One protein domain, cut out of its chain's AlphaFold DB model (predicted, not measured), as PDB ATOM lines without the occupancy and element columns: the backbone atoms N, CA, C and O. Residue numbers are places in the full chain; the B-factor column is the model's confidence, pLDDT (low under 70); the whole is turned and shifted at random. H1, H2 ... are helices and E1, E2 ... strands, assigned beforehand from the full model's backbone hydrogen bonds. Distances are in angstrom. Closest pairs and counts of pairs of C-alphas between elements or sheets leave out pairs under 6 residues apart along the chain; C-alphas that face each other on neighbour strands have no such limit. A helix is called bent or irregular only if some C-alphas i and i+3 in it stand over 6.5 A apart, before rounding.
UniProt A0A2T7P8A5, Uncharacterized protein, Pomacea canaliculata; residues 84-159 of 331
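AT A GLANCE: This is residues 84 to 159 of the 331 residues of an uncharacterized protein of Pomacea canaliculata (UniProt A0A2T7P8A5). Two hairpins, E1 with E2 and E3 with E4, lie side by side as one strongly twisted sheet; the first is long and makes the longest axis, while the second is bent and pairs with E1 along its residues 84 to 89. The short helix H1 only grazes the sheet. The printed part has 76 residues, with four named strands and then one named helix along the chain; the sheet runs E2, E1, E4, E3, all antiparallel. It is mostly strand, elongated, spanning 45 by 26 by 17 A, and only just compact, close to loose, with a radius of gyration of the C-alphas of 13.7 A.

IN THESE COORDINATES: E1, residues 84 to 96, begins at C-alpha 84 (-25.858, -8.509, 5.401) and is 37.7 A long. E2, residues 99 to 110, is 35.8 A long. E3, residues 124 to 131, bends by 72 degrees at residue 127. E4, residues 137 to 146, is 25.9 A long and bends by 66 degrees at residue 140. H1, residues 153 to 156, ends at C-alpha 156 (-19.908, -3.636, 16.184).

HOW THE PARTS SIT: E1 and E2 are antiparallel at 163 degrees, with N 91 and O 103 3.0 A apart, within hydrogen-bond range. E1 and E4 are antiparallel at 158 degrees; N 86 and O 143 are 2.9 A apart. E4 and E3 are antiparallel at 129 degrees; N 125 and O 142 are 2.8 A apart. E2 and E3 are edge strands, apart from each other. The closest C-alphas of E1 and H1 are those of Val 86 and Ile 156, 7.9 A. H1 is too short for any O i to N i+4 pair; its one O i to N i+3 pair is within range.

THE WHOLE: The C-alphas of Pro 97 and Gly 147 are the two farthest apart, at 45.3 A. The printed part has no cut. The link from E2 to E3, residues 111 to 123, is long. Mean pLDDT of the printed part is 80.9; residues 97 to 102, 135 and 155 to 159 are under 70.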
ATOM      1  N   CYS A  84     -25.488  -8.452   3.998       91.50
ATOM      2  CA  CYS A  84     -25.858  -8.509   5.401       91.50
ATOM      3  C   CYS A  84     -25.863  -7.103   5.996       91.50
ATOM      4  O   CYS A  84     -25.196  -6.187   5.507       91.50
ATOM      5  N   MET A  85     -26.594  -6.947   7.093       92.56
ATOM      6  CA  MET A  85     -26.680  -5.693   7.813       92.56
ATOM      7  C   MET A  85     -26.517  -5.868   9.318       92.56
ATOM      8  O   MET A  85     -26.808  -6.921   9.897       92.56
ATOM      9  N   VAL A  86     -26.060  -4.784   9.937       92.25
ATOM     10  CA  VAL A  86     -26.119  -4.556  11.376       92.25
ATOM     11  C   VAL A  86     -26.817  -3.226  11.598       92.25
ATOM     12  O   VAL A  86     -26.326  -2.193  11.148       92.25
ATOM     13  N   PHE A  87     -27.947  -3.243  12.296       91.50
ATOM     14  CA  PHE A  87     -28.649  -2.030  12.692       91.50
ATOM     15  C   PHE A  87     -28.571  -1.856  14.205       91.50
ATOM     16  O   PHE A  87     -29.164  -2.626  14.960       91.50
ATOM     17  N   ARG A  88     -27.822  -0.852  14.657       88.00
ATOM     18  CA  ARG A  88     -27.647  -0.523  16.072       88.00
ATOM     19  C   ARG A  88     -28.503   0.683  16.421       88.00
ATOM     20  O   ARG A  88     -28.399   1.712  15.771       88.00
ATOM     21  N   TYR A  89     -29.294   0.599  17.478       87.12
ATOM     22  CA  TYR A  89     -30.135   1.705  17.933       87.12
ATOM     23  C   TYR A  89     -30.176   1.768  19.460       87.12
ATOM     24  O   TYR A  89     -29.748   0.845  20.156       87.12
ATOM     25  N   ILE A  90     -30.656   2.889  19.992       79.25
ATOM     26  CA  ILE A  90     -30.793   3.109  21.432       79.25
ATOM     27  C   ILE A  90     -32.267   3.344  21.720       79.25
ATOM     28  O   ILE A  90     -32.867   4.247  21.140       79.25
ATOM     29  N   LEU A  91     -32.828   2.569  22.643       80.94
ATOM     30  CA  LEU A  91     -34.118   2.899  23.237       80.94
ATOM     31  C   LEU A  91     -33.871   3.605  24.562       80.94
ATOM     32  O   LEU A  91     -33.099   3.134  25.399       80.94
ATOM     33  N   GLN A  92     -34.521   4.752  24.724       76.75
ATOM     34  CA  GLN A  92     -34.581   5.467  25.985       76.75
ATOM     35  C   GLN A  92     -35.983   5.289  26.557       76.75
ATOM     36  O   GLN A  92     -36.960   5.692  25.934       76.75
ATOM     37  N   GLU A  93     -36.067   4.695  27.738       76.50
ATOM     38  CA  GLU A  93     -37.307   4.551  28.488       76.50
ATOM     39  C   GLU A  93     -37.292   5.559  29.639       76.50
ATOM     40  O   GLU A  93     -36.395   5.549  30.486       76.50
ATOM     41  N   GLU A  94     -38.253   6.478  29.650       72.06
ATOM     42  CA  GLU A  94     -38.422   7.420  30.754       72.06
ATOM     43  C   GLU A  94     -39.152   6.719  31.903       72.06
ATOM     44  O   GLU A  94     -40.356   6.487  31.848       72.06
ATOM     45  N   LEU A  95     -38.406   6.364  32.951       70.25
ATOM     46  CA  LEU A  95     -38.962   5.775  34.170       70.25
ATOM     47  C   LEU A  95     -39.579   6.866  35.063       70.25
ATOM     48  O   LEU A  95     -40.546   6.617  35.782       70.25
ATOM     49  N   SER A  96     -39.012   8.076  35.030       73.38
ATOM     50  CA  SER A  96     -39.515   9.274  35.706       73.38
ATOM     51  C   SER A  96     -38.976  10.557  35.038       73.38
ATOM     52  O   SER A  96     -38.033  10.478  34.250       73.38
ATOM     53  N   PRO A  97     -39.494  11.756  35.378       59.44
ATOM     54  CA  PRO A  97     -38.995  13.031  34.838       59.44
ATOM     55  C   PRO A  97     -37.501  13.292  35.093       59.44
ATOM     56  O   PRO A  97     -36.889  14.108  34.410       59.44
ATOM     57  N   GLU A  98     -36.916  12.615  36.082       53.34
ATOM     58  CA  GLU A  98     -35.510  12.759  36.477       53.34
ATOM     59  C   GLU A  98     -34.683  11.500  36.176       53.34
ATOM     60  O   GLU A  98     -33.459  11.509  36.313       53.34
ATOM     61  N   MET A  99     -35.330  10.409  35.752       43.38
ATOM     62  CA  MET A  99     -34.695   9.111  35.566       43.38
ATOM     63  C   MET A  99     -35.104   8.499  34.230       43.38
ATOM     64  O   MET A  99     -36.257   8.138  34.006       43.38
ATOM     65  N   SER A 100     -34.122   8.314  33.354       57.25
ATOM     66  CA  SER A 100     -34.288   7.551  32.119       57.25
ATOM     67  C   SER A 100     -33.354   6.350  32.120       57.25
ATOM     68  O   SER A 100     -32.198   6.442  32.538       57.25
ATOM     69  N   SER A 101     -33.870   5.212  31.670       61.66
ATOM     70  CA  SER A 101     -33.079   4.037  31.339       61.66
ATOM     71  C   SER A 101     -32.732   4.086  29.856       61.66
ATOM     72  O   SER A 101     -33.548   4.504  29.034       61.66
ATOM     73  N   ARG A 102     -31.513   3.684  29.498       63.25
ATOM     74  CA  ARG A 102     -31.083   3.576  28.101       63.25
ATOM     75  C   ARG A 102     -30.552   2.180  27.848       63.25
ATOM     76  O   ARG A 102     -29.632   1.735  28.528       63.25
ATOM     77  N   SER A 103     -31.097   1.542  26.824       73.00
ATOM     78  CA  SER A 103     -30.705   0.210  26.388       73.00
ATOM     79  C   SER A 103     -30.212   0.288  24.949       73.00
ATOM     80  O   SER A 103     -30.864   0.876  24.084       73.00
ATOM     81  N   VAL A 104     -29.026  -0.268  24.701       79.31
ATOM     82  CA  VAL A 104     -28.435  -0.341  23.361       79.31
ATOM     83  C   VAL A 104     -28.824  -1.675  22.749       79.31
ATOM     84  O   VAL A 104     -28.536  -2.724  23.320       79.31
ATOM     85  N   PHE A 105     -29.437  -1.624  21.576       85.44
ATOM     86  CA  PHE A 105     -29.837  -2.795  20.815       85.44
ATOM     87  C   PHE A 105     -29.049  -2.858  19.515       85.44
ATOM     88  O   PHE A 105     -28.676  -1.834  18.937       85.44
ATOM     89  N   ALA A 106     -28.801  -4.074  19.048       88.12
ATOM     90  CA  ALA A 106     -28.240  -4.320  17.734       88.12
ATOM     91  C   ALA A 106     -28.971  -5.493  17.090       88.12
ATOM     92  O   ALA A 106     -29.061  -6.566  17.682       88.12
ATOM     93  N   ASN A 107     -29.494  -5.270  15.890       90.38
ATOM     94  CA  ASN A 107     -30.114  -6.295  15.066       90.38
ATOM     95  C   ASN A 107     -29.125  -6.723  13.975       90.38
ATOM     96  O   ASN A 107     -28.574  -5.880  13.265       90.38
ATOM     97  N   PHE A 108     -28.910  -8.031  13.863       91.62
ATOM     98  CA  PHE A 108     -28.035  -8.656  12.883       91.62
ATOM     99  C   PHE A 108     -28.886  -9.499  11.948       91.62
ATOM    100  O   PHE A 108     -29.498 -10.474  12.373       91.62
ATOM    101  N   SER A 109     -28.926  -9.147  10.671       91.25
ATOM    102  CA  SER A 109     -29.758  -9.872   9.710       91.25
ATOM    103  C   SER A 109     -29.207  -9.769   8.296       91.25
ATOM    104  O   SER A 109     -28.318  -8.964   8.009       91.25
ATOM    105  N   CYS A 110     -29.707 -10.620   7.405       91.06
ATOM    106  CA  CYS A 110     -29.545 -10.403   5.972       91.06
ATOM    107  C   CYS A 110     -30.505  -9.299   5.521       91.06
ATOM    108  O   CYS A 110     -31.605  -9.172   6.066       91.06
ATOM    109  N   ASP A 111     -30.112  -8.517   4.517       91.00
ATOM    110  CA  ASP A 111     -30.913  -7.390   4.041       91.00
ATOM    111  C   ASP A 111     -32.088  -7.837   3.150       91.00
ATOM    112  O   ASP A 111     -32.143  -7.573   1.952       91.00
ATOM    113  N   PHE A 112     -33.061  -8.530   3.739       86.19
ATOM    114  CA  PHE A 112     -34.291  -8.922   3.042       86.19
ATOM    115  C   PHE A 112     -35.214  -7.730   2.758       86.19
ATOM    116  O   PHE A 112     -36.075  -7.799   1.882       86.19
ATOM    117  N   GLN A 113     -35.052  -6.640   3.510       85.25
ATOM    118  CA  GLN A 113     -35.903  -5.455   3.427       85.25
ATOM    119  C   GLN A 113     -35.310  -4.345   2.545       85.25
ATOM    120  O   GLN A 113     -35.909  -3.275   2.428       85.25
ATOM    121  N   ASN A 114     -34.179  -4.599   1.881       88.81
ATOM    122  CA  ASN A 114     -33.487  -3.655   1.004       88.81
ATOM    123  C   ASN A 114     -33.061  -2.340   1.698       88.81
ATOM    124  O   ASN A 114     -33.006  -1.287   1.056       88.81
ATOM    125  N   TRP A 115     -32.758  -2.364   2.998       89.38
ATOM    126  CA  TRP A 115     -32.271  -1.204   3.754       89.38
ATOM    127  C   TRP A 115     -30.907  -0.722   3.254       89.38
ATOM    128  O   TRP A 115     -30.616   0.478   3.307       89.38
ATOM    129  N   CYS A 116     -30.092  -1.636   2.731       91.44
ATOM    130  CA  CYS A 116     -28.773  -1.377   2.179       91.44
ATOM    131  C   CYS A 116     -28.786  -1.111   0.665       91.44
ATOM    132  O   CYS A 116     -27.737  -0.876   0.064       91.44
ATOM    133  N   LYS A 117     -29.959  -1.065   0.024       90.19
ATOM    134  CA  LYS A 117     -30.063  -0.768  -1.408       90.19
ATOM    135  C   LYS A 117     -29.480   0.611  -1.738       90.19
ATOM    136  O   LYS A 117     -29.919   1.630  -1.210       90.19
ATOM    137  N   GLY A 118     -28.502   0.635  -2.645       87.94
ATOM    138  CA  GLY A 118     -27.794   1.858  -3.048       87.94
ATOM    139  C   GLY A 118     -26.760   2.354  -2.032       87.94
ATOM    140  O   GLY A 118     -26.223   3.448  -2.200       87.94
ATOM    141  N   ARG A 119     -26.476   1.568  -0.988       89.94
ATOM    142  CA  ARG A 119     -25.435   1.843   0.001       89.94
ATOM    143  C   ARG A 119     -24.160   1.079  -0.341       89.94
ATOM    144  O   ARG A 119     -24.197   0.016  -0.950       89.94
ATOM    145  N   GLN A 120     -23.026   1.650   0.034       89.19
ATOM    146  CA  GLN A 120     -21.711   1.071  -0.165       89.19
ATOM    147  C   GLN A 120     -21.360   0.151   1.007       89.19
ATOM    148  O   GLN A 120     -21.518   0.506   2.175       89.19
ATOM    149  N   SER A 121     -20.853  -1.026   0.656       89.75
ATOM    150  CA  SER A 121     -20.346  -2.043   1.575       89.75
ATOM    151  C   SER A 121     -19.193  -1.516   2.433       89.75
ATOM    152  O   SER A 121     -18.302  -0.828   1.928       89.75
ATOM    153  N   GLY A 122     -19.203  -1.837   3.727       84.31
ATOM    154  CA  GLY A 122     -18.156  -1.456   4.678       84.31
ATOM    155  C   GLY A 122     -18.279  -0.037   5.244       84.31
ATOM    156  O   GLY A 122     -17.421   0.375   6.023       84.31
ATOM    157  N   LEU A 123     -19.327   0.715   4.882       81.81
ATOM    158  CA  LEU A 123     -19.603   2.036   5.446       81.81
ATOM    159  C   LEU A 123     -20.674   1.980   6.538       81.81
ATOM    160  O   LEU A 123     -21.629   1.203   6.473       81.81
ATOM    161  N   ILE A 124     -20.518   2.858   7.529       83.31
ATOM    162  CA  ILE A 124     -21.500   3.094   8.588       83.31
ATOM    163  C   ILE A 124     -22.358   4.294   8.184       83.31
ATOM    164  O   ILE A 124     -21.845   5.369   7.872       83.31
ATOM    165  N   TYR A 125     -23.671   4.105   8.206       85.38
ATOM    166  CA  TYR A 125     -24.670   5.128   7.934       85.38
ATOM    167  C   TYR A 125     -25.358   5.531   9.230       85.38
ATOM    168  O   TYR A 125     -26.069   4.728   9.829       85.38
ATOM    169  N   TYR A 126     -25.190   6.784   9.634       82.00
ATOM    170  CA  TYR A 126     -25.763   7.324  10.865       82.00
ATOM    171  C   TYR A 126     -27.196   7.827  10.670       82.00
ATOM    172  O   TYR A 126     -27.593   8.199   9.561       82.00
ATOM    173  N   ASN A 127     -27.958   7.905  11.766       82.31
ATOM    174  CA  ASN A 127     -29.309   8.483  11.811       82.31
ATOM    175  C   ASN A 127     -30.317   7.836  10.843       82.31
ATOM    176  O   ASN A 127     -31.249   8.485  10.357       82.31
ATOM    177  N   VAL A 128     -30.150   6.545  10.571       88.31
ATOM    178  CA  VAL A 128     -31.064   5.762   9.747       88.31
ATOM    179  C   VAL A 128     -32.323   5.483  10.551       88.31
ATOM    180  O   VAL A 128     -32.265   4.962  11.661       88.31
ATOM    181  N   SER A 129     -33.461   5.876   9.989       89.75
ATOM    182  CA  SER A 129     -34.782   5.682  10.576       89.75
ATOM    183  C   SER A 129     -35.376   4.376  10.071       89.75
ATOM    184  O   SER A 129     -35.402   4.134   8.863       89.75
ATOM    185  N   VAL A 130     -35.858   3.551  10.997       86.25
ATOM    186  CA  VAL A 130     -36.455   2.262  10.672       86.25
ATOM    187  C   VAL A 130     -37.669   2.011  11.547       86.25
ATOM    188  O   VAL A 130     -37.685   2.355  12.726       86.25
ATOM    189  N   VAL A 131     -38.705   1.429  10.954       85.00
ATOM    190  CA  VAL A 131     -39.919   1.051  11.675       85.00
ATOM    191  C   VAL A 131     -39.708  -0.363  12.195       85.00
ATOM    192  O   VAL A 131     -39.685  -1.312  11.414       85.00
ATOM    193  N   VAL A 132     -39.506  -0.497  13.504       77.38
ATOM    194  CA  VAL A 132     -39.480  -1.804  14.172       77.38
ATOM    195  C   VAL A 132     -40.935  -2.211  14.422       77.38
ATOM    196  O   VAL A 132     -41.760  -1.359  14.756       77.38
ATOM    197  N   GLU A 133     -41.282  -3.474  14.176       71.94
ATOM    198  CA  GLU A 133     -42.668  -3.967  14.115       71.94
ATOM    199  C   GLU A 133     -43.583  -3.390  15.206       71.94
ATOM    200  O   GLU A 133     -43.308  -3.513  16.396       71.94
ATOM    201  N   ASN A 134     -44.690  -2.767  14.787       70.44
ATOM    202  CA  ASN A 134     -45.717  -2.175  15.656       70.44
ATOM    203  C   ASN A 134     -45.223  -1.108  16.652       70.44
ATOM    204  O   ASN A 134     -45.955  -0.747  17.574       70.44
ATOM    205  N   THR A 135     -44.017  -0.575  16.454       69.12
ATOM    206  CA  THR A 135     -43.446   0.499  17.272       69.12
ATOM    207  C   THR A 135     -43.225   1.769  16.457       69.12
ATOM    208  O   THR A 135     -43.374   1.802  15.231       69.12
ATOM    209  N   GLU A 136     -42.915   2.853  17.162       81.88
ATOM    210  CA  GLU A 136     -42.514   4.107  16.541       81.88
ATOM    211  C   GLU A 136     -41.213   3.943  15.741       81.88
ATOM    212  O   GLU A 136     -40.408   3.041  15.963       81.88
ATOM    213  N   SER A 137     -41.009   4.844  14.782       87.75
ATOM    214  CA  SER A 137     -39.783   4.893  13.989       87.75
ATOM    215  C   SER A 137     -38.575   5.147  14.894       87.75
ATOM    216  O   SER A 137     -38.462   6.214  15.502       87.75
ATOM    217  N   VAL A 138     -37.656   4.184  14.963       88.06
ATOM    218  CA  VAL A 138     -36.411   4.299  15.729       88.06
ATOM    219  C   VAL A 138     -35.286   4.792  14.830       88.06
ATOM    220  O   VAL A 138     -35.201   4.435  13.655       88.06
ATOM    221  N   LYS A 139     -34.405   5.629  15.382       87.62
ATOM    222  CA  LYS A 139     -33.194   6.094  14.698       87.62
ATOM    223  C   LYS A 139     -31.978   5.342  15.218       87.62
ATOM    224  O   LYS A 139     -31.844   5.139  16.423       87.62
ATOM    225  N   GLY A 140     -31.087   4.968  14.311       88.25
ATOM    226  CA  GLY A 140     -29.873   4.243  14.649       88.25
ATOM    227  C   GLY A 140     -28.807   4.309  13.565       88.25
ATOM    228  O   GLY A 140     -28.913   5.070  12.602       88.25
ATOM    229  N   ASP A 141     -27.793   3.477  13.735       88.94
ATOM    230  CA  ASP A 141     -26.663   3.319  12.835       88.94
ATOM    231  C   ASP A 141     -26.857   2.039  12.020       88.94
ATOM    232  O   ASP A 141     -27.072   0.964  12.585       88.94
ATOM    233  N   LEU A 142     -26.768   2.138  10.695       90.75
ATOM    234  CA  LEU A 142     -26.814   0.996   9.788       90.75
ATOM    235  C   LEU A 142     -25.428   0.740   9.206       90.75
ATOM    236  O   LEU A 142     -24.855   1.603   8.546       90.75
ATOM    237  N   TYR A 143     -24.930  -0.471   9.381       91.38
ATOM    238  CA  TYR A 143     -23.757  -0.977   8.690       91.38
ATOM    239  C   TYR A 143     -24.187  -2.031   7.672       91.38
ATOM    240  O   TYR A 143     -24.923  -2.956   8.017       91.38
ATOM    241  N   CYS A 144     -23.724  -1.882   6.434       91.94
ATOM    242  CA  CYS A 144     -24.017  -2.785   5.324       91.94
ATOM    243  C   CYS A 144     -22.728  -3.454   4.862       91.94
ATOM    244  O   CYS A 144     -21.700  -2.786   4.724       91.94
ATOM    245  N   CYS A 145     -22.770  -4.755   4.608       91.19
ATOM    246  CA  CYS A 145     -21.605  -5.494   4.146       91.19
ATOM    247  C   CYS A 145     -21.990  -6.619   3.192       91.19
ATOM    248  O   CYS A 145     -23.090  -7.161   3.271       91.19
ATOM    249  N   ASP A 146     -21.047  -6.991   2.331       90.88
ATOM    250  CA  ASP A 146     -21.195  -8.109   1.406       90.88
ATOM    251  C   ASP A 146     -20.343  -9.296   1.852       90.88
ATOM    252  O   ASP A 146     -19.213  -9.138   2.323       90.88
ATOM    253  N   GLY A 147     -20.875 -10.498   1.647       85.25
ATOM    254  CA  GLY A 147     -20.173 -11.751   1.906       85.25
ATOM    255  C   GLY A 147     -20.638 -12.490   3.159       85.25
ATOM    256  O   GLY A 147     -21.415 -12.006   3.979       85.25
ATOM    257  N   ASN A 148     -20.157 -13.724   3.296       83.88
ATOM    258  CA  ASN A 148     -20.618 -14.630   4.343       83.88
ATOM    259  C   ASN A 148     -20.172 -14.160   5.730       83.88
ATOM    260  O   ASN A 148     -18.981 -13.947   5.962       83.88
ATOM    261  N   ASN A 149     -21.125 -14.078   6.661       83.12
ATOM    262  CA  ASN A 149     -20.902 -13.676   8.052       83.12
ATOM    263  C   ASN A 149     -20.174 -12.327   8.192       83.12
ATOM    264  O   ASN A 149     -19.435 -12.111   9.149       83.12
ATOM    265  N   CYS A 150     -20.357 -11.402   7.249       87.56
ATOM    266  CA  CYS A 150     -19.717 -10.090   7.335       87.56
ATOM    267  C   CYS A 150     -20.334  -9.203   8.438       87.56
ATOM    268  O   CYS A 150     -19.727  -8.217   8.850       87.56
ATOM    269  N   ASN A 151     -21.517  -9.560   8.949       88.94
ATOM    270  CA  ASN A 151     -22.244  -8.867  10.014       88.94
ATOM    271  C   ASN A 151     -21.967  -9.454  11.414       88.94
ATOM    272  O   ASN A 151     -22.837  -9.452  12.276       88.94
ATOM    273  N   MET A 152     -20.769  -9.982  11.675       85.75
ATOM    274  CA  MET A 152     -20.415 -10.511  12.999       85.75
ATOM    275  C   MET A 152     -20.414  -9.428  14.093       85.75
ATOM    276  O   MET A 152     -20.030  -8.284  13.862       85.75
ATOM    277  N   ALA A 153     -20.726  -9.812  15.337       75.06
ATOM    278  CA  ALA A 153     -20.702  -8.913  16.501       75.06
ATOM    279  C   ALA A 153     -19.334  -8.245  16.759       75.06
ATOM    280  O   ALA A 153     -19.261  -7.192  17.392       75.06
ATOM    281  N   SER A 154     -18.237  -8.817  16.256       73.56
ATOM    282  CA  SER A 154     -16.910  -8.189  16.285       73.56
ATOM    283  C   SER A 154     -16.859  -6.879  15.488       73.56
ATOM    284  O   SER A 154     -16.120  -5.975  15.875       73.56
ATOM    285  N   VAL A 155     -17.675  -6.741  14.441       65.50
ATOM    286  CA  VAL A 155     -17.770  -5.539  13.600       65.50
ATOM    287  C   VAL A 155     -18.444  -4.385  14.345       65.50
ATOM    288  O   VAL A 155     -18.070  -3.234  14.158       65.50
ATOM    289  N   ILE A 156     -19.334  -4.670  15.304       60.47
ATOM    290  CA  ILE A 156     -19.908  -3.636  16.184       60.47
ATOM    291  C   ILE A 156     -18.837  -2.925  17.007       60.47
ATOM    292  O   ILE A 156     -18.991  -1.747  17.306       60.47
ATOM    293  N   ARG A 157     -17.720  -3.588  17.336       54.97
ATOM    294  CA  ARG A 157     -16.611  -2.937  18.054       54.97
ATOM    295  C   ARG A 157     -15.908  -1.862  17.214       54.97
ATOM    296  O   ARG A 157     -15.115  -1.110  17.769       54.97
ATOM    297  N   GLN A 158     -16.174  -1.815  15.906       51.41
ATOM    298  CA  GLN A 158     -15.694  -0.776  14.993       51.41
ATOM    299  C   GLN A 158     -16.665   0.406  14.878       51.41
ATOM    300  O   GLN A 158     -16.268   1.456  14.377       51.41
ATOM    301  N   LEU A 159     -17.909   0.275  15.360       56.09
ATOM    302  CA  LEU A 159     -18.762   1.442  15.578       56.09
ATOM    303  C   LEU A 159     -18.109   2.245  16.710       56.09
ATOM    304  O   LEU A 159     -17.821   1.648  17.754       56.09
TER     305      LEU A 159